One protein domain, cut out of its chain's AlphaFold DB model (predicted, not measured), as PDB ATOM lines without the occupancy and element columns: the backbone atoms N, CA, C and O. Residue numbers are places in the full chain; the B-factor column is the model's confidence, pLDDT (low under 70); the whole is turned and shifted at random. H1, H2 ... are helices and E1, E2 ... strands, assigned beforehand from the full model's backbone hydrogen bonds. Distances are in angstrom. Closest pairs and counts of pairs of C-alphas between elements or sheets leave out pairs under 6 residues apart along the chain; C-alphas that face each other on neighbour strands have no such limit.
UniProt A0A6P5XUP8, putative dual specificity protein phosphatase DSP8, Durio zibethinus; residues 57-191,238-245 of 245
ATOM      1  N   TRP A  57     -13.821  57.628 -50.354       78.00
ATOM      2  CA  TRP A  57     -13.257  56.659 -51.302       78.00
ATOM      3  C   TRP A  57     -13.316  55.212 -50.790       78.00
ATOM      4  O   TRP A  57     -13.296  54.275 -51.582       78.00
ATOM      5  N   TRP A  58     -13.368  55.029 -49.471       82.56
ATOM      6  CA  TRP A  58     -13.664  53.761 -48.814       82.56
ATOM      7  C   TRP A  58     -14.303  54.003 -47.448       82.56
ATOM      8  O   TRP A  58     -13.991  54.985 -46.768       82.56
ATOM      9  N   ASP A  59     -15.118  53.047 -47.028       75.19
ATOM     10  CA  ASP A  59     -15.806  52.992 -45.751       75.19
ATOM     11  C   ASP A  59     -15.501  51.677 -45.030       75.19
ATOM     12  O   ASP A  59     -15.331  50.624 -45.644       75.19
ATOM     13  N   GLU A  60     -15.408  51.746 -43.706       76.12
ATOM     14  CA  GLU A  60     -15.295  50.576 -42.833       76.12
ATOM     15  C   GLU A  60     -16.688  49.982 -42.630       76.12
ATOM     16  O   GLU A  60     -17.568  50.624 -42.058       76.12
ATOM     17  N   VAL A  61     -16.888  48.770 -43.146       70.06
ATOM     18  CA  VAL A  61     -18.154  48.028 -43.054       70.06
ATOM     19  C   VAL A  61     -18.160  47.125 -41.823       70.06
ATOM     20  O   VAL A  61     -19.203  46.926 -41.207       70.06
ATOM     21  N   ASP A  62     -16.994  46.597 -41.452       67.50
ATOM     22  CA  ASP A  62     -16.795  45.771 -40.263       67.50
ATOM     23  C   ASP A  62     -15.356  45.933 -39.746       67.50
ATOM     24  O   ASP A  62     -14.484  46.442 -40.455       67.50
ATOM     25  N   GLN A  63     -15.078  45.432 -38.542       62.56
ATOM     26  CA  GLN A  63     -13.785  45.519 -37.853       62.56
ATOM     27  C   GLN A  63     -12.596  45.041 -38.708       62.56
ATOM     28  O   GLN A  63     -11.457  45.418 -38.447       62.56
ATOM     29  N   PHE A  64     -12.828  44.197 -39.714       68.88
ATOM     30  CA  PHE A  64     -11.789  43.728 -40.629       68.88
ATOM     31  C   PHE A  64     -12.172  43.892 -42.101       68.88
ATOM     32  O   PHE A  64     -11.630  43.173 -42.933       68.88
ATOM     33  N   LEU A  65     -13.102  44.795 -42.443       70.44
ATOM     34  CA  LEU A  65     -13.646  44.924 -43.799       70.44
ATOM     35  C   LEU A  65     -13.852  46.391 -44.208       70.44
ATOM     36  O   LEU A  65     -14.623  47.121 -43.593       70.44
ATOM     37  N   LEU A  66     -13.145  46.811 -45.257       78.25
ATOM     38  CA  LEU A  66     -13.369  48.051 -46.002       78.25
ATOM     39  C   LEU A  66     -14.170  47.742 -47.258       78.25
ATOM     40  O   LEU A  66     -14.010  46.709 -47.902       78.25
ATOM     41  N   LEU A  67     -14.942  48.714 -47.691       80.88
ATOM     42  CA  LEU A  67     -15.569  48.727 -48.997       80.88
ATOM     43  C   LEU A  67     -15.281  50.082 -49.630       80.88
ATOM     44  O   LEU A  67     -15.371  51.090 -48.945       80.88
ATOM     45  N   GLY A  68     -14.895  50.141 -50.897       85.56
ATOM     46  CA  GLY A  68     -14.521  51.402 -51.529       85.56
ATOM     47  C   GLY A  68     -14.499  51.369 -53.047       85.56
ATOM     48  O   GLY A  68     -14.965  50.420 -53.667       85.56
ATOM     49  N   ALA A  69     -13.942  52.422 -53.634       85.12
ATOM     50  CA  ALA A  69     -13.758  52.595 -55.071       85.12
ATOM     51  C   ALA A  69     -12.308  52.324 -55.498       85.12
ATOM     52  O   ALA A  69     -11.387  52.379 -54.679       85.12
ATOM     53  N   VAL A  70     -12.097  52.054 -56.791       86.38
ATOM     54  CA  VAL A  70     -10.802  51.655 -57.374       86.38
ATOM     55  C   VAL A  70      -9.627  52.477 -56.800       86.38
ATOM     56  O   VAL A  70      -9.628  53.705 -56.888       86.38
ATOM     57  N   PRO A  71      -8.614  51.844 -56.189       88.75
ATOM     58  CA  PRO A  71      -7.552  52.527 -55.474       88.75
ATOM     59  C   PRO A  71      -6.512  53.039 -56.458       88.75
ATOM     60  O   PRO A  71      -6.278  52.447 -57.512       88.75
ATOM     61  N   PHE A  72      -5.824  54.112 -56.086       90.56
ATOM     62  CA  PHE A  72      -4.674  54.591 -56.838       90.56
ATOM     63  C   PHE A  72      -3.385  53.923 -56.332       90.56
ATOM     64  O   PHE A  72      -3.296  53.552 -55.160       90.56
ATOM     65  N   PRO A  73      -2.313  53.862 -57.143       91.31
ATOM     66  CA  PRO A  73      -1.006  53.361 -56.698       91.31
ATOM     67  C   PRO A  73      -0.481  54.013 -55.408       91.31
ATOM     68  O   PRO A  73       0.125  53.356 -54.565       91.31
ATOM     69  N   LYS A  74      -0.764  55.309 -55.216       88.50
ATOM     70  CA  LYS A  74      -0.431  56.051 -53.987       88.50
ATOM     71  C   LYS A  74      -1.156  55.522 -52.742       88.50
ATOM     72  O   LYS A  74      -0.624  55.630 -51.639       88.50
ATOM     73  N   ASP A  75      -2.341  54.939 -52.914       89.25
ATOM     74  CA  ASP A  75      -3.169  54.455 -51.814       89.25
ATOM     75  C   ASP A  75      -2.682  53.108 -51.291       89.25
ATOM     76  O   ASP A  75      -2.903  52.819 -50.124       89.25
ATOM     77  N   VAL A  76      -1.927  52.320 -52.068       90.75
ATOM     78  CA  VAL A  76      -1.403  51.012 -51.623       90.75
ATOM     79  C   VAL A  76      -0.569  51.144 -50.346       90.75
ATOM     80  O   VAL A  76      -0.703  50.353 -49.411       90.75
ATOM     81  N   ARG A  77       0.249  52.200 -50.246       89.19
ATOM     82  CA  ARG A  77       1.001  52.506 -49.019       89.19
ATOM     83  C   ARG A  77       0.078  52.856 -47.855       89.19
ATOM     84  O   ARG A  77       0.315  52.409 -46.735       89.19
ATOM     85  N   ARG A  78      -0.971  53.635 -48.117       88.06
ATOM     86  CA  ARG A  78      -1.964  54.025 -47.111       88.06
ATOM     87  C   ARG A  78      -2.762  52.817 -46.626       88.06
ATOM     88  O   ARG A  78      -2.919  52.655 -45.424       88.06
ATOM     89  N   LEU A  79      -3.176  51.935 -47.531       86.44
ATOM     90  CA  LEU A  79      -3.816  50.659 -47.225       86.44
ATOM     91  C   LEU A  79      -2.917  49.813 -46.317       86.44
ATOM     92  O   LEU A  79      -3.355  49.333 -45.273       86.44
ATOM     93  N   LYS A  80      -1.619  49.726 -46.628       83.44
ATOM     94  CA  LYS A  80      -0.678  49.012 -45.760       83.44
ATOM     95  C   LYS A  80      -0.563  49.632 -44.363       83.44
ATOM     96  O   LYS A  80      -0.521  48.901 -43.374       83.44
ATOM     97  N   GLN A  81      -0.529  50.961 -44.262       79.00
ATOM     98  CA  GLN A  81      -0.510  51.680 -42.978       79.00
ATOM     99  C   GLN A  81      -1.804  51.486 -42.177       79.00
ATOM    100  O   GLN A  81      -1.759  51.416 -40.948       79.00
ATOM    101  N   LEU A  82      -2.933  51.335 -42.871       77.69
ATOM    102  CA  LEU A  82      -4.217  50.926 -42.306       77.69
ATOM    103  C   LEU A  82      -4.255  49.434 -41.948       77.69
ATOM    104  O   LEU A  82      -5.301  48.938 -41.576       77.69
ATOM    105  N   GLY A  83      -3.149  48.694 -42.056       78.31
ATOM    106  CA  GLY A  83      -3.091  47.284 -41.673       78.31
ATOM    107  C   GLY A  83      -3.802  46.332 -42.635       78.31
ATOM    108  O   GLY A  83      -4.002  45.177 -42.267       78.31
ATOM    109  N   VAL A  84      -4.153  46.781 -43.846       83.62
ATOM    110  CA  VAL A  84      -4.739  45.925 -44.887       83.62
ATOM    111  C   VAL A  84      -3.763  44.782 -45.185       83.62
ATOM    112  O   VAL A  84      -2.617  45.011 -45.585       83.62
ATOM    113  N   GLY A  85      -4.210  43.550 -44.936       82.38
ATOM    114  CA  GLY A  85      -3.450  42.323 -45.201       82.38
ATOM    115  C   GLY A  85      -3.762  41.704 -46.561       82.38
ATOM    116  O   GLY A  85      -2.884  41.086 -47.156       82.38
ATOM    117  N   GLY A  86      -4.970  41.942 -47.078       88.88
ATOM    118  CA  GLY A  86      -5.408  41.446 -48.373       88.88
ATOM    119  C   GLY A  86      -6.376  42.400 -49.067       88.88
ATOM    120  O   GLY A  86      -7.076  43.163 -48.405       88.88
ATOM    121  N   VAL A  87      -6.405  42.353 -50.397       92.19
ATOM    122  CA  VAL A  87      -7.313  43.122 -51.259       92.19
ATOM    123  C   VAL A  87      -8.024  42.168 -52.209       92.19
ATOM    124  O   VAL A  87      -7.392  41.280 -52.786       92.19
ATOM    125  N   ILE A  88      -9.333  42.363 -52.374       91.94
ATOM    126  CA  ILE A  88     -10.137  41.663 -53.376       91.94
ATOM    127  C   ILE A  88     -10.547  42.678 -54.440       91.94
ATOM    128  O   ILE A  88     -11.243  43.649 -54.139       91.94
ATOM    129  N   THR A  89     -10.129  42.450 -55.681       91.12
ATOM    130  CA  THR A  89     -10.542  43.258 -56.832       91.12
ATOM    131  C   THR A  89     -11.591  42.502 -57.627       91.12
ATOM    132  O   THR A  89     -11.323  41.406 -58.125       91.12
ATOM    133  N   LEU A  90     -12.777  43.105 -57.730       86.31
ATOM    134  CA  LEU A  90     -13.888  42.568 -58.510       86.31
ATOM    135  C   LEU A  90     -13.935  43.122 -59.940       86.31
ATOM    136  O   LEU A  90     -14.607  42.551 -60.787       86.31
ATOM    137  N   ASN A  91     -13.206  44.199 -60.224       84.31
ATOM    138  CA  ASN A  91     -13.244  44.869 -61.522       84.31
ATOM    139  C   ASN A  91     -12.516  44.084 -62.630       84.31
ATOM    140  O   ASN A  91     -11.613  43.279 -62.359       84.31
ATOM    141  N   GLU A  92     -12.859  44.346 -63.896       82.81
ATOM    142  CA  GLU A  92     -12.115  43.797 -65.030       82.81
ATOM    143  C   GLU A  92     -10.689  44.400 -65.102       82.81
ATOM    144  O   GLU A  92     -10.431  45.504 -64.615       82.81
ATOM    145  N   PRO A  93      -9.710  43.723 -65.740       82.19
ATOM    146  CA  PRO A  93      -8.315  44.184 -65.764       82.19
ATOM    147  C   PRO A  93      -8.082  45.592 -66.340       82.19
ATOM    148  O   PRO A  93      -7.053  46.197 -66.059       82.19
ATOM    149  N   PHE A  94      -9.002  46.109 -67.158       81.31
ATOM    150  CA  PHE A  94      -8.910  47.466 -67.712       81.31
ATOM    151  C   PHE A  94      -9.475  48.548 -66.776       81.31
ATOM    152  O   PHE A  94      -9.283  49.731 -67.041       81.31
ATOM    153  N   GLU A  95     -10.150  48.152 -65.699       81.50
ATOM    154  CA  GLU A  95     -10.788  49.027 -64.706       81.50
ATOM    155  C   GLU A  95      -9.954  49.135 -63.419       81.50
ATOM    156  O   GLU A  95     -10.347  49.790 -62.457       81.50
ATOM    157  N   THR A  96      -8.783  48.494 -63.377       86.38
ATOM    158  CA  THR A  96      -7.849  48.590 -62.254       86.38
ATOM    159  C   THR A  96      -6.695  49.538 -62.566       86.38
ATOM    160  O   THR A  96      -6.138  49.553 -63.663       86.38
ATOM    161  N   LEU A  97      -6.300  50.321 -61.562       87.88
ATOM    162  CA  LEU A  97      -5.122  51.190 -61.610       87.88
ATOM    163  C   LEU A  97      -3.915  50.615 -60.865       87.88
ATOM    164  O   LEU A  97      -2.834  51.208 -60.889       87.88
ATOM    165  N   VAL A  98      -4.094  49.497 -60.160       90.19
ATOM    166  CA  VAL A  98      -3.077  48.902 -59.296       90.19
ATOM    167  C   VAL A  98      -2.826  47.468 -59.727       90.19
ATOM    168  O   VAL A  98      -3.733  46.638 -59.768       90.19
ATOM    169  N   SER A  99      -1.567  47.161 -60.028       91.56
ATOM    170  CA  SER A  99      -1.158  45.808 -60.378       91.56
ATOM    171  C   SER A  99      -1.062  44.910 -59.144       91.56
ATOM    172  O   SER A  99      -0.675  45.338 -58.055       91.56
ATOM    173  N   THR A 100      -1.293  43.612 -59.347       92.81
ATOM    174  CA  THR A 100      -1.045  42.565 -58.342       92.81
ATOM    175  C   THR A 100       0.374  42.624 -57.772       92.81
ATOM    176  O   THR A 100       0.577  42.455 -56.571       92.81
ATOM    177  N   SER A 101       1.363  42.931 -58.614       93.75
ATOM    178  CA  SER A 101       2.758  43.074 -58.190       93.75
ATOM    179  C   SER A 101       2.964  44.204 -57.178       93.75
ATOM    180  O   SER A 101       3.771  44.046 -56.264       93.75
ATOM    181  N   LEU A 102       2.227  45.316 -57.290       93.44
ATOM    182  CA  LEU A 102       2.363  46.445 -56.371       93.44
ATOM    183  C   LEU A 102       1.822  46.107 -54.975       93.44
ATOM    184  O   LEU A 102       2.435  46.481 -53.977       93.44
ATOM    185  N   TYR A 103       0.723  45.350 -54.896       93.69
ATOM    186  CA  TYR A 103       0.208  44.840 -53.622       93.69
ATOM    187  C   TYR A 103       1.197  43.886 -52.953       93.69
ATOM    188  O   TYR A 103       1.566  44.090 -51.793       93.69
ATOM    189  N   HIS A 104       1.704  42.901 -53.696       92.25
ATOM    190  CA  HIS A 104       2.671  41.947 -53.156       92.25
ATOM    191  C   HIS A 104       3.981  42.611 -52.724       92.25
ATOM    192  O   HIS A 104       4.521  42.260 -51.676       92.25
ATOM    193  N   ALA A 105       4.449  43.633 -53.447       92.56
ATOM    194  CA  ALA A 105       5.612  44.427 -53.048       92.56
ATOM    195  C   ALA A 105       5.418  45.159 -51.706       92.56
ATOM    196  O   ALA A 105       6.387  45.611 -51.098       92.56
ATOM    197  N   HIS A 106       4.180  45.318 -51.232       87.50
ATOM    198  CA  HIS A 106       3.855  45.883 -49.918       87.50
ATOM    199  C   HIS A 106       3.355  44.817 -48.929       87.50
ATOM    200  O   HIS A 106       2.854  45.146 -47.850       87.50
ATOM    201  N   GLY A 107       3.526  43.533 -49.264       87.00
ATOM    202  CA  GLY A 107       3.089  42.404 -48.448       87.00
ATOM    203  C   GLY A 107       1.582  42.420 -48.221       87.00
ATOM    204  O   GLY A 107       1.143  42.263 -47.080       87.00
ATOM    205  N   ILE A 108       0.824  42.751 -49.264       88.69
ATOM    206  CA  ILE A 108      -0.633  42.665 -49.316       88.69
ATOM    207  C   ILE A 108      -0.966  41.509 -50.260       88.69
ATOM    208  O   ILE A 108      -0.505  41.491 -51.405       88.69
ATOM    209  N   ASP A 109      -1.741  40.545 -49.776       90.81
ATOM    210  CA  ASP A 109      -2.265  39.471 -50.614       90.81
ATOM    211  C   ASP A 109      -3.320  40.039 -51.567       90.81
ATOM    212  O   ASP A 109      -4.096  40.920 -51.204       90.81
ATOM    213  N   HIS A 110      -3.384  39.539 -52.796       94.31
ATOM    214  CA  HIS A 110      -4.309  40.064 -53.795       94.31
ATOM    215  C   HIS A 110      -5.093  38.932 -54.450       94.31
ATOM    216  O   HIS A 110      -4.509  37.989 -54.986       94.31
ATOM    217  N   LEU A 111      -6.419  39.036 -54.403       92.31
ATOM    218  CA  LEU A 111      -7.340  38.141 -55.089       92.31
ATOM    219  C   LEU A 111      -8.095  38.927 -56.160       92.31
ATOM    220  O   LEU A 111      -8.750  39.918 -55.857       92.31
ATOM    221  N   VAL A 112      -8.037  38.451 -57.402       91.19
ATOM    222  CA  VAL A 112      -8.780  39.037 -58.521       91.19
ATOM    223  C   VAL A 112      -9.928  38.106 -58.890       91.19
ATOM    224  O   VAL A 112      -9.703  36.927 -59.181       91.19
ATOM    225  N   ILE A 113     -11.147  38.635 -58.874       88.38
ATOM    226  CA  ILE A 113     -12.374  37.965 -59.316       88.38
ATOM    227  C   ILE A 113     -13.031  38.892 -60.343       88.38
ATOM    228  O   ILE A 113     -13.879  39.701 -59.976       88.38
ATOM    229  N   PRO A 114     -12.618  38.835 -61.621       82.50
ATOM    230  CA  PRO A 114     -13.147  39.732 -62.637       82.50
ATOM    231  C   PRO A 114     -14.653  39.533 -62.778       82.50
ATOM    232  O   PRO A 114     -15.122  38.445 -63.118       82.50
ATOM    233  N   THR A 115     -15.399  40.591 -62.515       74.06
ATOM    234  CA  THR A 115     -16.853  40.641 -62.551       74.06
ATOM    235  C   THR A 115     -17.230  41.812 -63.435       74.06
ATOM    236  O   THR A 115     -16.667  42.894 -63.317       74.06
ATOM    237  N   ARG A 116     -18.153  41.588 -64.368       67.12
ATOM    238  CA  ARG A 116     -18.678  42.669 -65.199       67.12
ATOM    239  C   ARG A 116     -19.800  43.352 -64.451       67.12
ATOM    240  O   ARG A 116     -20.858  42.748 -64.265       67.12
ATOM    241  N   ASP A 117     -19.548  44.591 -64.053       61.00
ATOM    242  CA  ASP A 117     -20.484  45.388 -63.275       61.00
ATOM    243  C   ASP A 117     -21.856  45.511 -63.983       61.00
ATOM    244  O   ASP A 117     -21.981  45.412 -65.209       61.00
ATOM    245  N   TYR A 118     -22.911  45.694 -63.183       53.84
ATOM    246  CA  TYR A 118     -24.326  45.896 -63.556       53.84
ATOM    247  C   TYR A 118     -25.125  44.720 -64.129       53.84
ATOM    248  O   TYR A 118     -26.328  44.654 -63.877       53.84
ATOM    249  N   LEU A 119     -24.523  43.807 -64.891       53.19
ATOM    250  CA  LEU A 119     -25.286  42.759 -65.593       53.19
ATOM    251  C   LEU A 119     -24.980  41.338 -65.121       53.19
ATOM    252  O   LEU A 119     -25.741  40.421 -65.432       53.19
ATOM    253  N   PHE A 120     -23.881  41.141 -64.390       63.22
ATOM    254  CA  PHE A 120     -23.396  39.810 -64.054       63.22
ATOM    255  C   PHE A 120     -22.934  39.730 -62.598       63.22
ATOM    256  O   PHE A 120     -22.280  40.628 -62.078       63.22
ATOM    257  N   VAL A 121     -23.279  38.622 -61.946       68.50
ATOM    258  CA  VAL A 121     -22.846  38.286 -60.585       68.50
ATOM    259  C   VAL A 121     -21.672  37.307 -60.691       68.50
ATOM    260  O   VAL A 121     -21.674  36.477 -61.609       68.50
ATOM    261  N   PRO A 122     -20.672  37.363 -59.790       77.44
ATOM    262  CA  PRO A 122     -19.616  36.358 -59.758       77.44
ATOM    263  C   PRO A 122     -20.199  34.949 -59.590       77.44
ATOM    264  O   PRO A 122     -21.279  34.766 -59.021       77.44
ATOM    265  N   SER A 123     -19.474  33.926 -60.044       81.38
ATOM    266  CA  SER A 123     -19.914  32.547 -59.828       81.38
ATOM    267  C   SER A 123     -19.946  32.211 -58.328       81.38
ATOM    268  O   SER A 123     -19.178  32.764 -57.542       81.38
ATOM    269  N   ILE A 124     -20.777  31.247 -57.915       82.38
ATOM    270  CA  ILE A 124     -20.794  30.765 -56.518       82.38
ATOM    271  C   ILE A 124     -19.404  30.295 -56.068       82.38
ATOM    272  O   ILE A 124     -19.015  30.515 -54.921       82.38
ATOM    273  N   SER A 125     -18.627  29.697 -56.975       81.38
ATOM    274  CA  SER A 125     -17.254  29.284 -56.681       81.38
ATOM    275  C   SER A 125     -16.339  30.477 -56.389       81.38
ATOM    276  O   SER A 125     -15.535  30.422 -55.459       81.38
ATOM    277  N   ASP A 126     -16.511  31.588 -57.106       83.44
ATOM    278  CA  ASP A 126     -15.746  32.812 -56.883       83.44
ATOM    279  C   ASP A 126     -16.172  33.529 -55.608       83.44
ATOM    280  O   ASP A 126     -15.320  34.010 -54.861       83.44
ATOM    281  N   ILE A 127     -17.470  33.528 -55.305       80.94
ATOM    282  CA  ILE A 127     -17.992  34.026 -54.031       80.94
ATOM    283  C   ILE A 127     -17.386  33.220 -52.876       80.94
ATOM    284  O   ILE A 127     -16.873  33.808 -51.925       80.94
ATOM    285  N   SER A 128     -17.364  31.886 -52.971       82.44
ATOM    286  CA  SER A 128     -16.730  31.033 -51.956       82.44
ATOM    287  C   SER A 128     -15.243  31.351 -51.806       82.44
ATOM    288  O   SER A 128     -14.761  31.523 -50.689       82.44
ATOM    289  N   ARG A 129     -14.518  31.509 -52.923       84.88
ATOM    290  CA  ARG A 129     -13.100  31.904 -52.917       84.88
ATOM    291  C   ARG A 129     -12.883  33.257 -52.241       84.88
ATOM    292  O   ARG A 129     -11.933  33.391 -51.471       84.88
ATOM    293  N   ALA A 130     -13.743  34.243 -52.503       84.69
ATOM    294  CA  ALA A 130     -13.689  35.549 -51.850       84.69
ATOM    295  C   ALA A 130     -13.880  35.414 -50.335       84.69
ATOM    296  O   ALA A 130     -13.079  35.933 -49.561       84.69
ATOM    297  N   VAL A 131     -14.894  34.659 -49.905       83.31
ATOM    298  CA  VAL A 131     -15.187  34.420 -48.484       83.31
ATOM    299  C   VAL A 131     -14.028  33.706 -47.785       83.31
ATOM    300  O   VAL A 131     -13.619  34.111 -46.693       83.31
ATOM    301  N   ASP A 132     -13.451  32.679 -48.405       84.94
ATOM    302  CA  ASP A 132     -12.307  31.957 -47.847       84.94
ATOM    303  C   ASP A 132     -11.055  32.837 -47.776       84.94
ATOM    304  O   ASP A 132     -10.303  32.777 -46.799       84.94
ATOM    305  N   PHE A 133     -10.853  33.714 -48.762       87.12
ATOM    306  CA  PHE A 133      -9.775  34.698 -48.744       87.12
ATOM    307  C   PHE A 133      -9.942  35.720 -47.617       87.12
ATOM    308  O   PHE A 133      -8.967  35.999 -46.911       87.12
ATOM    309  N   ILE A 134     -11.160  36.231 -47.399       81.06
ATOM    310  CA  ILE A 134     -11.477  37.108 -46.260       81.06
ATOM    311  C   ILE A 134     -11.158  36.376 -44.957       81.06
ATOM    312  O   ILE A 134     -10.427  36.901 -44.119       81.06
ATOM    313  N   ARG A 135     -11.627  35.131 -44.804       79.12
ATOM    314  CA  ARG A 135     -11.375  34.318 -43.605       79.12
ATOM    315  C   ARG A 135      -9.878  34.104 -43.373       79.12
ATOM    316  O   ARG A 135      -9.402  34.290 -42.255       79.12
ATOM    317  N   LYS A 136      -9.112  33.748 -44.405       78.81
ATOM    318  CA  LYS A 136      -7.657  33.550 -44.312       78.81
ATOM    319  C   LYS A 136      -6.937  34.832 -43.881       78.81
ATOM    320  O   LYS A 136      -6.096  34.794 -42.988       78.81
ATOM    321  N   ASN A 137      -7.292  35.972 -44.463       73.88
ATOM    322  CA  ASN A 137      -6.652  37.246 -44.132       73.88
ATOM    323  C   ASN A 137      -7.061  37.766 -42.745       73.88
ATOM    324  O   ASN A 137      -6.210  38.252 -42.000       73.88
ATOM    325  N   ALA A 138      -8.320  37.576 -42.346       66.81
ATOM    326  CA  ALA A 138      -8.797  37.898 -41.002       66.81
ATOM    327  C   ALA A 138      -8.143  37.006 -39.928       66.81
ATOM    328  O   ALA A 138      -7.767  37.476 -38.854       66.81
ATOM    329  N   THR A 139      -7.945  35.716 -40.221       59.34
ATOM    330  CA  THR A 139      -7.292  34.761 -39.306       59.34
ATOM    331  C   THR A 139      -5.778  34.951 -39.225       59.34
ATOM    332  O   THR A 139      -5.210  34.751 -38.150       59.34
ATOM    333  N   CYS A 140      -5.117  35.417 -40.288       49.03
ATOM    334  CA  CYS A 140      -3.681  35.727 -40.276       49.03
ATOM    335  C   CYS A 140      -3.337  36.958 -39.406       49.03
ATOM    336  O   CYS A 140      -2.189  37.142 -39.004       49.03
ATOM    337  N   GLY A 141      -4.342  37.771 -39.058       52.50
ATOM    338  CA  GLY A 141      -4.273  38.799 -38.016       52.50
ATOM    339  C   GLY A 141      -4.810  38.351 -36.652       52.50
ATOM    340  O   GLY A 141      -4.804  39.156 -35.716       52.50
ATOM    341  N   SER A 142      -5.280  37.101 -36.515       62.50
ATOM    342  CA  SER A 142      -5.845  36.615 -35.259       62.50
ATOM    343  C   SER A 142      -4.754  36.649 -34.204       62.50
ATOM    344  O   SER A 142      -3.790  35.882 -34.196       62.50
ATOM    345  N   THR A 143      -4.897  37.606 -33.299       67.06
ATOM    346  CA  THR A 143      -3.994  37.763 -32.168       67.06
ATOM    347  C   THR A 143      -3.845  36.427 -31.435       67.06
ATOM    348  O   THR A 143      -2.758  36.119 -30.978       67.06
ATOM    349  N   THR A 144      -4.879  35.583 -31.429       74.56
ATOM    350  CA  THR A 144      -4.854  34.183 -30.989       74.56
ATOM    351  C   THR A 144      -3.625  33.399 -31.457       74.56
ATOM    352  O   THR A 144      -2.919  32.860 -30.612       74.56
ATOM    353  N   ILE A 145      -3.318  33.359 -32.759       76.38
ATOM    354  CA  ILE A 145      -2.172  32.589 -33.279       76.38
ATOM    355  C   ILE A 145      -0.851  33.204 -32.808       76.38
ATOM    356  O   ILE A 145       0.057  32.489 -32.389       76.38
ATOM    357  N   VAL A 146      -0.755  34.538 -32.808       74.19
ATOM    358  CA  VAL A 146       0.429  35.259 -32.312       74.19
ATOM    359  C   VAL A 146       0.651  34.995 -30.821       74.19
ATOM    360  O   VAL A 146       1.786  34.805 -30.393       74.19
ATOM    361  N   LEU A 147      -0.419  34.940 -30.026       81.94
ATOM    362  CA  LEU A 147      -0.353  34.606 -28.605       81.94
ATOM    363  C   LEU A 147       0.102  33.168 -28.398       81.94
ATOM    364  O   LEU A 147       1.006  32.947 -27.601       81.94
ATOM    365  N   CYS A 148      -0.459  32.210 -29.139       81.56
ATOM    366  CA  CYS A 148      -0.033  30.814 -29.085       81.56
ATOM    367  C   CYS A 148       1.457  30.663 -29.432       81.56
ATOM    368  O   CYS A 148       2.184  29.997 -28.700       81.56
ATOM    369  N   TYR A 149       1.933  31.362 -30.467       79.50
ATOM    370  CA  TYR A 149       3.349  31.385 -30.842       79.50
ATOM    371  C   TYR A 149       4.249  31.964 -29.737       79.50
ATOM    372  O   TYR A 149       5.306  31.410 -29.445       79.50
ATOM    373  N   LEU A 150       3.850  33.070 -29.100       83.62
ATOM    374  CA  LEU A 150       4.616  33.674 -28.002       83.62
ATOM    375  C   LEU A 150       4.639  32.782 -26.755       83.62
ATOM    376  O   LEU A 150       5.671  32.673 -26.096       83.62
ATOM    377  N   VAL A 151       3.527  32.122 -26.445       86.25
ATOM    378  CA  VAL A 151       3.459  31.149 -25.349       86.25
ATOM    379  C   VAL A 151       4.392  29.967 -25.630       86.25
ATOM    380  O   VAL A 151       5.169  29.585 -24.763       86.25
ATOM    381  N   GLU A 152       4.381  29.434 -26.850       82.12
ATOM    382  CA  GLU A 152       5.161  28.251 -27.230       82.12
ATOM    383  C   GLU A 152       6.661  28.530 -27.387       82.12
ATOM    384  O   GLU A 152       7.497  27.853 -26.790       82.12
ATOM    385  N   HIS A 153       7.026  29.552 -28.159       75.19
ATOM    386  CA  HIS A 153       8.420  29.803 -28.536       75.19
ATOM    387  C   HIS A 153       9.133  30.823 -27.646       75.19
ATOM    388  O   HIS A 153      10.362  30.906 -27.674       75.19
ATOM    389  N   LYS A 154       8.393  31.634 -26.881       78.19
ATOM    390  CA  LYS A 154       8.963  32.620 -25.946       78.19
ATOM    391  C   LYS A 154       8.647  32.310 -24.484       78.19
ATOM    392  O   LYS A 154       9.035  33.104 -23.634       78.19
ATOM    393  N   GLN A 155       7.983  31.183 -24.199       83.75
ATOM    394  CA  GLN A 155       7.639  30.732 -22.842       83.75
ATOM    395  C   GLN A 155       6.905  31.809 -22.022       83.75
ATOM    396  O   GLN A 155       7.020  31.885 -20.801       83.75
ATOM    397  N   MET A 156       6.160  32.687 -22.701       84.75
ATOM    398  CA  MET A 156       5.373  33.725 -22.044       84.75
ATOM    399  C   MET A 156       4.091  33.120 -21.477       84.75
ATOM    400  O   MET A 156       3.496  32.220 -22.069       84.75
ATOM    401  N   THR A 157       3.599  33.653 -20.359       91.31
ATOM    402  CA  THR A 157       2.234  33.334 -19.925       91.31
ATOM    403  C   THR A 157       1.235  33.885 -20.952       91.31
ATOM    404  O   THR A 157       1.510  34.923 -21.557       91.31
ATOM    405  N   PRO A 158       0.058  33.265 -21.158       89.88
ATOM    406  CA  PRO A 158      -0.954  33.800 -22.075       89.88
ATOM    407  C   PRO A 158      -1.303  35.268 -21.798       89.88
ATOM    408  O   PRO A 158      -1.482  36.053 -22.729       89.88
ATOM    409  N   ALA A 159      -1.357  35.649 -20.516       90.88
ATOM    410  CA  ALA A 159      -1.582  37.027 -20.086       90.88
ATOM    411  C   ALA A 159      -0.406  37.943 -20.458       90.88
ATOM    412  O   ALA A 159      -0.626  38.982 -21.074       90.88
ATOM    413  N   GLY A 160       0.834  37.524 -20.185       89.56
ATOM    414  CA  GLY A 160       2.032  38.280 -20.554       89.56
ATOM    415  C   GLY A 160       2.203  38.420 -22.068       89.56
ATOM    416  O   GLY A 160       2.560  39.489 -22.553       89.56
ATOM    417  N   ALA A 161       1.867  37.384 -22.840       87.06
ATOM    418  CA  ALA A 161       1.837  37.445 -24.298       87.06
ATOM    419  C   ALA A 161       0.787  38.455 -24.791       87.06
ATOM    420  O   ALA A 161       1.056  39.221 -25.716       87.06
ATOM    421  N   LEU A 162      -0.390  38.503 -24.156       86.81
ATOM    422  CA  LEU A 162      -1.445  39.458 -24.497       86.81
ATOM    423  C   LEU A 162      -1.046  40.890 -24.161       86.81
ATOM    424  O   LEU A 162      -1.238  41.774 -24.991       86.81
ATOM    425  N   GLU A 163      -0.451  41.126 -22.998       87.81
ATOM    426  CA  GLU A 163       0.082  42.437 -22.624       87.81
ATOM    427  C   GLU A 163       1.229  42.877 -23.534       87.81
ATOM    428  O   GLU A 163       1.261  44.021 -23.977       87.81
ATOM    429  N   TYR A 164       2.126  41.963 -23.897       82.69
ATOM    430  CA  TYR A 164       3.214  42.226 -24.834       82.69
ATOM    431  C   TYR A 164       2.709  42.577 -26.236       82.69
ATOM    432  O   TYR A 164       3.207  43.501 -26.882       82.69
ATOM    433  N   VAL A 165       1.697  41.861 -26.724       80.25
ATOM    434  CA  VAL A 165       1.061  42.213 -27.991       80.25
ATOM    435  C   VAL A 165       0.317  43.542 -27.856       80.25
ATOM    436  O   VAL A 165       0.411  44.357 -28.768       80.25
ATOM    437  N   ARG A 166      -0.346  43.818 -26.726       77.88
ATOM    438  CA  ARG A 166      -1.027  45.097 -26.460       77.88
ATOM    439  C   ARG A 166      -0.067  46.279 -26.352       77.88
ATOM    440  O   ARG A 166      -0.399  47.346 -26.850       77.88
ATOM    441  N   SER A 167       1.129  46.117 -25.795       76.19
ATOM    442  CA  SER A 167       2.117  47.205 -25.727       76.19
ATOM    443  C   SER A 167       2.601  47.627 -27.118       76.19
ATOM    444  O   SER A 167       2.868  48.800 -27.365       76.19
ATOM    445  N   ARG A 168       2.645  46.679 -28.061       67.88
ATOM    446  CA  ARG A 168       3.015  46.909 -29.467       67.88
ATOM    447  C   ARG A 168       1.824  47.273 -30.347       67.88
ATOM    448  O   ARG A 168       1.975  47.966 -31.351       67.88
ATOM    449  N   ARG A 169       0.642  46.770 -29.996       60.19
ATOM    450  CA  ARG A 169      -0.634  46.950 -30.696       60.19
ATOM    451  C   ARG A 169      -1.752  47.175 -29.665       60.19
ATOM    452  O   ARG A 169      -2.528  46.256 -29.398       60.19
ATOM    453  N   PRO A 170      -1.910  48.405 -29.142       59.06
ATOM    454  CA  PRO A 170      -2.871  48.722 -28.070       59.06
ATOM    455  C   PRO A 170      -4.344  48.437 -28.399       59.06
ATOM    456  O   PRO A 170      -5.188  48.412 -27.513       59.06
ATOM    457  N   ARG A 171      -4.657  48.212 -29.680       51.34
ATOM    458  CA  ARG A 171      -5.996  47.917 -30.217       51.34
ATOM    459  C   ARG A 171      -6.404  46.451 -30.174       51.34
ATOM    460  O   ARG A 171      -7.477  46.099 -30.648       51.34
ATOM    461  N   VAL A 172      -5.525  45.582 -29.700       60.84
ATOM    462  CA  VAL A 172      -5.771  44.149 -29.712       60.84
ATOM    463  C   VAL A 172      -6.820  43.791 -28.655       60.84
ATOM    464  O   VAL A 172      -6.548  43.727 -27.450       60.84
ATOM    465  N   LEU A 173      -8.040  43.572 -29.143       62.62
ATOM    466  CA  LEU A 173      -9.160  43.021 -28.395       62.62
ATOM    467  C   LEU A 173      -9.366  41.581 -28.846       62.62
ATOM    468  O   LEU A 173      -9.605  41.313 -30.021       62.62
ATOM    469  N   LEU A 174      -9.237  40.658 -27.900       69.94
ATOM    470  CA  LEU A 174      -9.591  39.266 -28.116       69.94
ATOM    471  C   LEU A 174     -11.058  39.083 -27.752       69.94
ATOM    472  O   LEU A 174     -11.456  39.418 -26.635       69.94
ATOM    473  N   ALA A 175     -11.838  38.503 -28.661       72.94
ATOM    474  CA  ALA A 175     -13.157  38.007 -28.300       72.94
ATOM    475  C   ALA A 175     -13.024  36.919 -27.209       72.94
ATOM    476  O   ALA A 175     -12.026  36.188 -27.193       72.94
ATOM    477  N   PRO A 176     -14.013  36.740 -26.314       76.62
ATOM    478  CA  PRO A 176     -13.943  35.721 -25.263       76.62
ATOM    479  C   PRO A 176     -13.672  34.301 -25.791       76.62
ATOM    480  O   PRO A 176     -12.906  33.552 -25.186       76.62
ATOM    481  N   SER A 177     -14.231  33.950 -26.954       70.19
ATOM    482  CA  SER A 177     -13.989  32.672 -27.640       70.19
ATOM    483  C   SER A 177     -12.531  32.506 -28.084       70.19
ATOM    484  O   SER A 177     -11.941  31.442 -27.908       70.19
ATOM    485  N   GLN A 178     -11.921  33.575 -28.592       80.81
ATOM    486  CA  GLN A 178     -10.517  33.606 -28.992       80.81
ATOM    487  C   GLN A 178      -9.580  33.493 -27.784       80.81
ATOM    488  O   GLN A 178      -8.574  32.794 -27.864       80.81
ATOM    489  N   TRP A 179      -9.911  34.137 -26.659       82.56
ATOM    490  CA  TRP A 179      -9.137  34.024 -25.413       82.56
ATOM    491  C   TRP A 179      -9.224  32.633 -24.806       82.56
ATOM    492  O   TRP A 179      -8.205  32.072 -24.404       82.56
ATOM    493  N   LYS A 180     -10.419  32.036 -24.827       83.25
ATOM    494  CA  LYS A 180     -10.624  30.649 -24.416       83.25
ATOM    495  C   LYS A 180      -9.747  29.690 -25.230       83.25
ATOM    496  O   LYS A 180      -9.070  28.863 -24.630       83.25
ATOM    497  N   ALA A 181      -9.669  29.872 -26.549       82.88
ATOM    498  CA  ALA A 181      -8.810  29.063 -27.415       82.88
ATOM    499  C   ALA A 181      -7.308  29.191 -27.074       82.88
ATOM    500  O   ALA A 181      -6.607  28.182 -27.044       82.88
ATOM    501  N   VAL A 182      -6.802  30.394 -26.755       85.12
ATOM    502  CA  VAL A 182      -5.397  30.583 -26.316       85.12
ATOM    503  C   VAL A 182      -5.134  29.885 -24.981       85.12
ATOM    504  O   VAL A 182      -4.110  29.220 -24.810       85.12
ATOM    505  N   LEU A 183      -6.055  30.021 -24.021       89.25
ATOM    506  CA  LEU A 183      -5.938  29.356 -22.724       89.25
ATOM    507  C   LEU A 183      -5.945  27.834 -22.883       89.25
ATOM    508  O   LEU A 183      -5.101  27.160 -22.295       89.25
ATOM    509  N   GLU A 184      -6.846  27.291 -23.700       88.56
ATOM    510  CA  GLU A 184      -6.880  25.866 -24.026       88.56
ATOM    511  C   GLU A 184      -5.578  25.412 -24.693       88.56
ATOM    512  O   GLU A 184      -4.983  24.443 -24.225       88.56
ATOM    513  N   TYR A 185      -5.066  26.141 -25.689       85.44
ATOM    514  CA  TYR A 185      -3.779  25.841 -26.326       85.44
ATOM    515  C   TYR A 185      -2.627  25.777 -25.312       85.44
ATOM    516  O   TYR A 185      -1.869  24.808 -25.280       85.44
ATOM    517  N   SER A 186      -2.541  26.768 -24.416       86.38
ATOM    518  CA  SER A 186      -1.493  26.821 -23.388       86.38
ATOM    519  C   SER A 186      -1.555  25.658 -22.389       86.38
ATOM    520  O   SER A 186      -0.524  25.202 -21.898       86.38
ATOM    521  N   ARG A 187      -2.759  25.139 -22.099       85.31
ATOM    522  CA  ARG A 187      -2.966  24.004 -21.182       85.31
ATOM    523  C   ARG A 187      -2.529  22.680 -21.802       85.31
ATOM    524  O   ARG A 187      -1.896  21.887 -21.113       85.31
ATOM    525  N   HIS A 188      -2.813  22.473 -23.088       75.06
ATOM    526  CA  HIS A 188      -2.417  21.269 -23.831       75.06
ATOM    527  C   HIS A 188      -0.900  21.165 -24.062       75.06
ATOM    528  O   HIS A 188      -0.409  20.105 -24.443       75.06
ATOM    529  N   ARG A 189      -0.152  22.251 -23.836       66.69
ATOM    530  CA  ARG A 189       1.304  22.318 -24.018       66.69
ATOM    531  C   ARG A 189       2.096  22.425 -22.718       66.69
ATOM    532  O   ARG A 189       3.311  22.599 -22.788       66.69
ATOM    533  N   ARG A 190       1.465  22.286 -21.539       55.00
ATOM    534  CA  ARG A 190       2.240  22.051 -20.308       55.00
ATOM    535  C   ARG A 190       3.161  20.852 -20.565       55.00
ATOM    536  O   ARG A 190       2.652  19.828 -21.025       55.00
ATOM    537  N   PRO A 191       4.476  20.953 -20.306       49.25
ATOM    538  CA  PRO A 191       5.360  19.811 -20.443       49.25
ATOM    539  C   PRO A 191       4.788  18.654 -19.630       49.25
ATOM    540  O   PRO A 191       4.488  18.810 -18.442       49.25
ATOM    541  N   ALA A 238      -7.252  47.288 -38.648       31.95
ATOM    542  CA  ALA A 238      -6.789  46.595 -39.853       31.95
ATOM    543  C   ALA A 238      -7.988  46.289 -40.746       31.95
ATOM    544  O   ALA A 238      -8.790  45.433 -40.391       31.95
ATOM    545  N   ILE A 239      -8.122  46.998 -41.860       34.06
ATOM    546  CA  ILE A 239      -9.375  47.034 -42.614       34.06
ATOM    547  C   ILE A 239      -9.151  46.496 -44.046       34.06
ATOM    548  O   ILE A 239      -8.055  46.634 -44.564       34.06
ATOM    549  N   LEU A 240     -10.107  45.804 -44.674       39.28
ATOM    550  CA  LEU A 240      -9.877  44.986 -45.889       39.28
ATOM    551  C   LEU A 240     -10.703  45.481 -47.080       39.28
ATOM    552  O   LEU A 240     -11.897  45.262 -47.071       39.28
ATOM    553  N   SER A 241     -10.128  46.148 -48.084       33.41
ATOM    554  CA  SER A 241     -10.913  46.817 -49.145       33.41
ATOM    555  C   SER A 241     -11.461  45.867 -50.206       33.41
ATOM    556  O   SER A 241     -10.689  45.294 -50.977       33.41
ATOM    557  N   CYS A 242     -12.788  45.778 -50.282       31.75
ATOM    558  CA  CYS A 242     -13.546  45.353 -51.454       31.75
ATOM    559  C   CYS A 242     -13.832  46.581 -52.320       31.75
ATOM    560  O   CYS A 242     -14.190  47.630 -51.791       31.75
ATOM    561  N   LEU A 243     -13.642  46.473 -53.630       32.50
ATOM    562  CA  LEU A 243     -13.741  47.609 -54.538       32.50
ATOM    563  C   LEU A 243     -14.848  47.358 -55.552       32.50
ATOM    564  O   LEU A 243     -14.761  46.382 -56.295       32.50
ATOM    565  N   PHE A 244     -15.871  48.210 -55.548       31.42
ATOM    566  CA  PHE A 244     -16.897  48.267 -56.593       31.42
ATOM    567  C   PHE A 244     -16.751  49.600 -57.333       31.42
ATOM    568  O   PHE A 244     -16.453  50.623 -56.707       31.42
ATOM    569  N   ALA A 245     -16.891  49.569 -58.658       30.78
ATOM    570  CA  ALA A 245     -16.998  50.769 -59.484       30.78
ATOM    571  C   ALA A 245     -18.468  51.188 -59.635       30.78
ATOM    572  O   ALA A 245     -19.354  50.304 -59.592       30.78
TER     573      ALA A 245
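What this domain is: This is residues 57 to 191 and 238 to 245 of the 245 residues of the protein "putative dual specificity protein phosphatase DSP8" of Durio zibethinus (UniProt A0A6P5XUP8). The model has two lobes: a five-stranded sheet with helices on both faces, and a cluster of three helices, H4, H5 and H6. The long helix H3 runs along one face of the sheet and is joined to H4 by residues 141 and 142; H2 covers E4 on the other face, and H1 only grazes the sheet. The printed part has 143 residues with six named helices and five named strands, in the order E1 E2 H1 E3 H2 E4 H3 H4 H5 H6 E5. The mixed sheet runs E1 E2 E5 E3 E4, and the class is mixed, helices and strands. The whole is loose, with a radius of gyration of the C-alphas of 17.9 A, and spans 57 by 33 by 25 A.

How they stand to each other: E1, residues 58 to 62, and E2, residues 65 to 68, form an antiparallel hairpin, with N 59 and O 67 within hydrogen-bond range at 2.8 A. E5, residues 241 to 243, is parallel to E2, with N 68 and O 242 at 2.8 A. E3, residues 86 to 89, is parallel to E5 at 6 degrees, with no backbone N and O within hydrogen-bond range across the pair. E4, residues 109 to 112, is parallel to E3, with N 87 and O 109 at 2.8 A. H1, residues 73 to 81, grazes the sheet with residues 76 to 80; E2, H1 and E3 form a split strand-helix-strand unit, two parallel strands with E5 between them, its crossover right-handed. H2, residues 100 to 104, is over E4 at a height over the sheet of 8.1 A, and E3, H2 and E4 form a right-handed strand-helix-strand unit of parallel neighbours. H3, residues 124 to 140, is on the opposite face from H2, over E3 at a height of 9.3 A and along it at 7 degrees on the local plane; their closest C-alphas, Gly 86 and Asn 137, are 6.1 A apart. H3 and H4, residues 143 to 154, meet only through their link. H6, residues 176 to 188, touches H4 at a shallow tilt of 23 degrees, the same way, closest at C-alphas Thr 144 and Val 182, 5.9 A. H5, residues 158 to 168, touches H4, closest at C-alphas Leu 147 and Ala 161, 5.6 A. Every O i to N i+4 pair is within hydrogen-bond range in H2, H3, H4, H5 and H6; in H1 3 of 5 are.

Where its parts are: E1 begins at C-alpha 58 (-13.664, 53.761, -48.814). H3 spans 24.1 A to C-alpha 140 (-3.681, 35.727, -40.276), and H6 18.5 A. E5 ends at C-alpha 243 (-13.741, 47.609, -54.538).

The domain as a whole: The C-alphas farthest apart, Leu 119 and Pro 191, are 59.2 A apart. Residues 192 to 237 are not printed; C-alphas 191 and 238 are 35.2 A apart across the cut. The link from E4 to H3 is long. Mean pLDDT of the printed part is 77.2, with 33 residues under 70, among them 238 to 245.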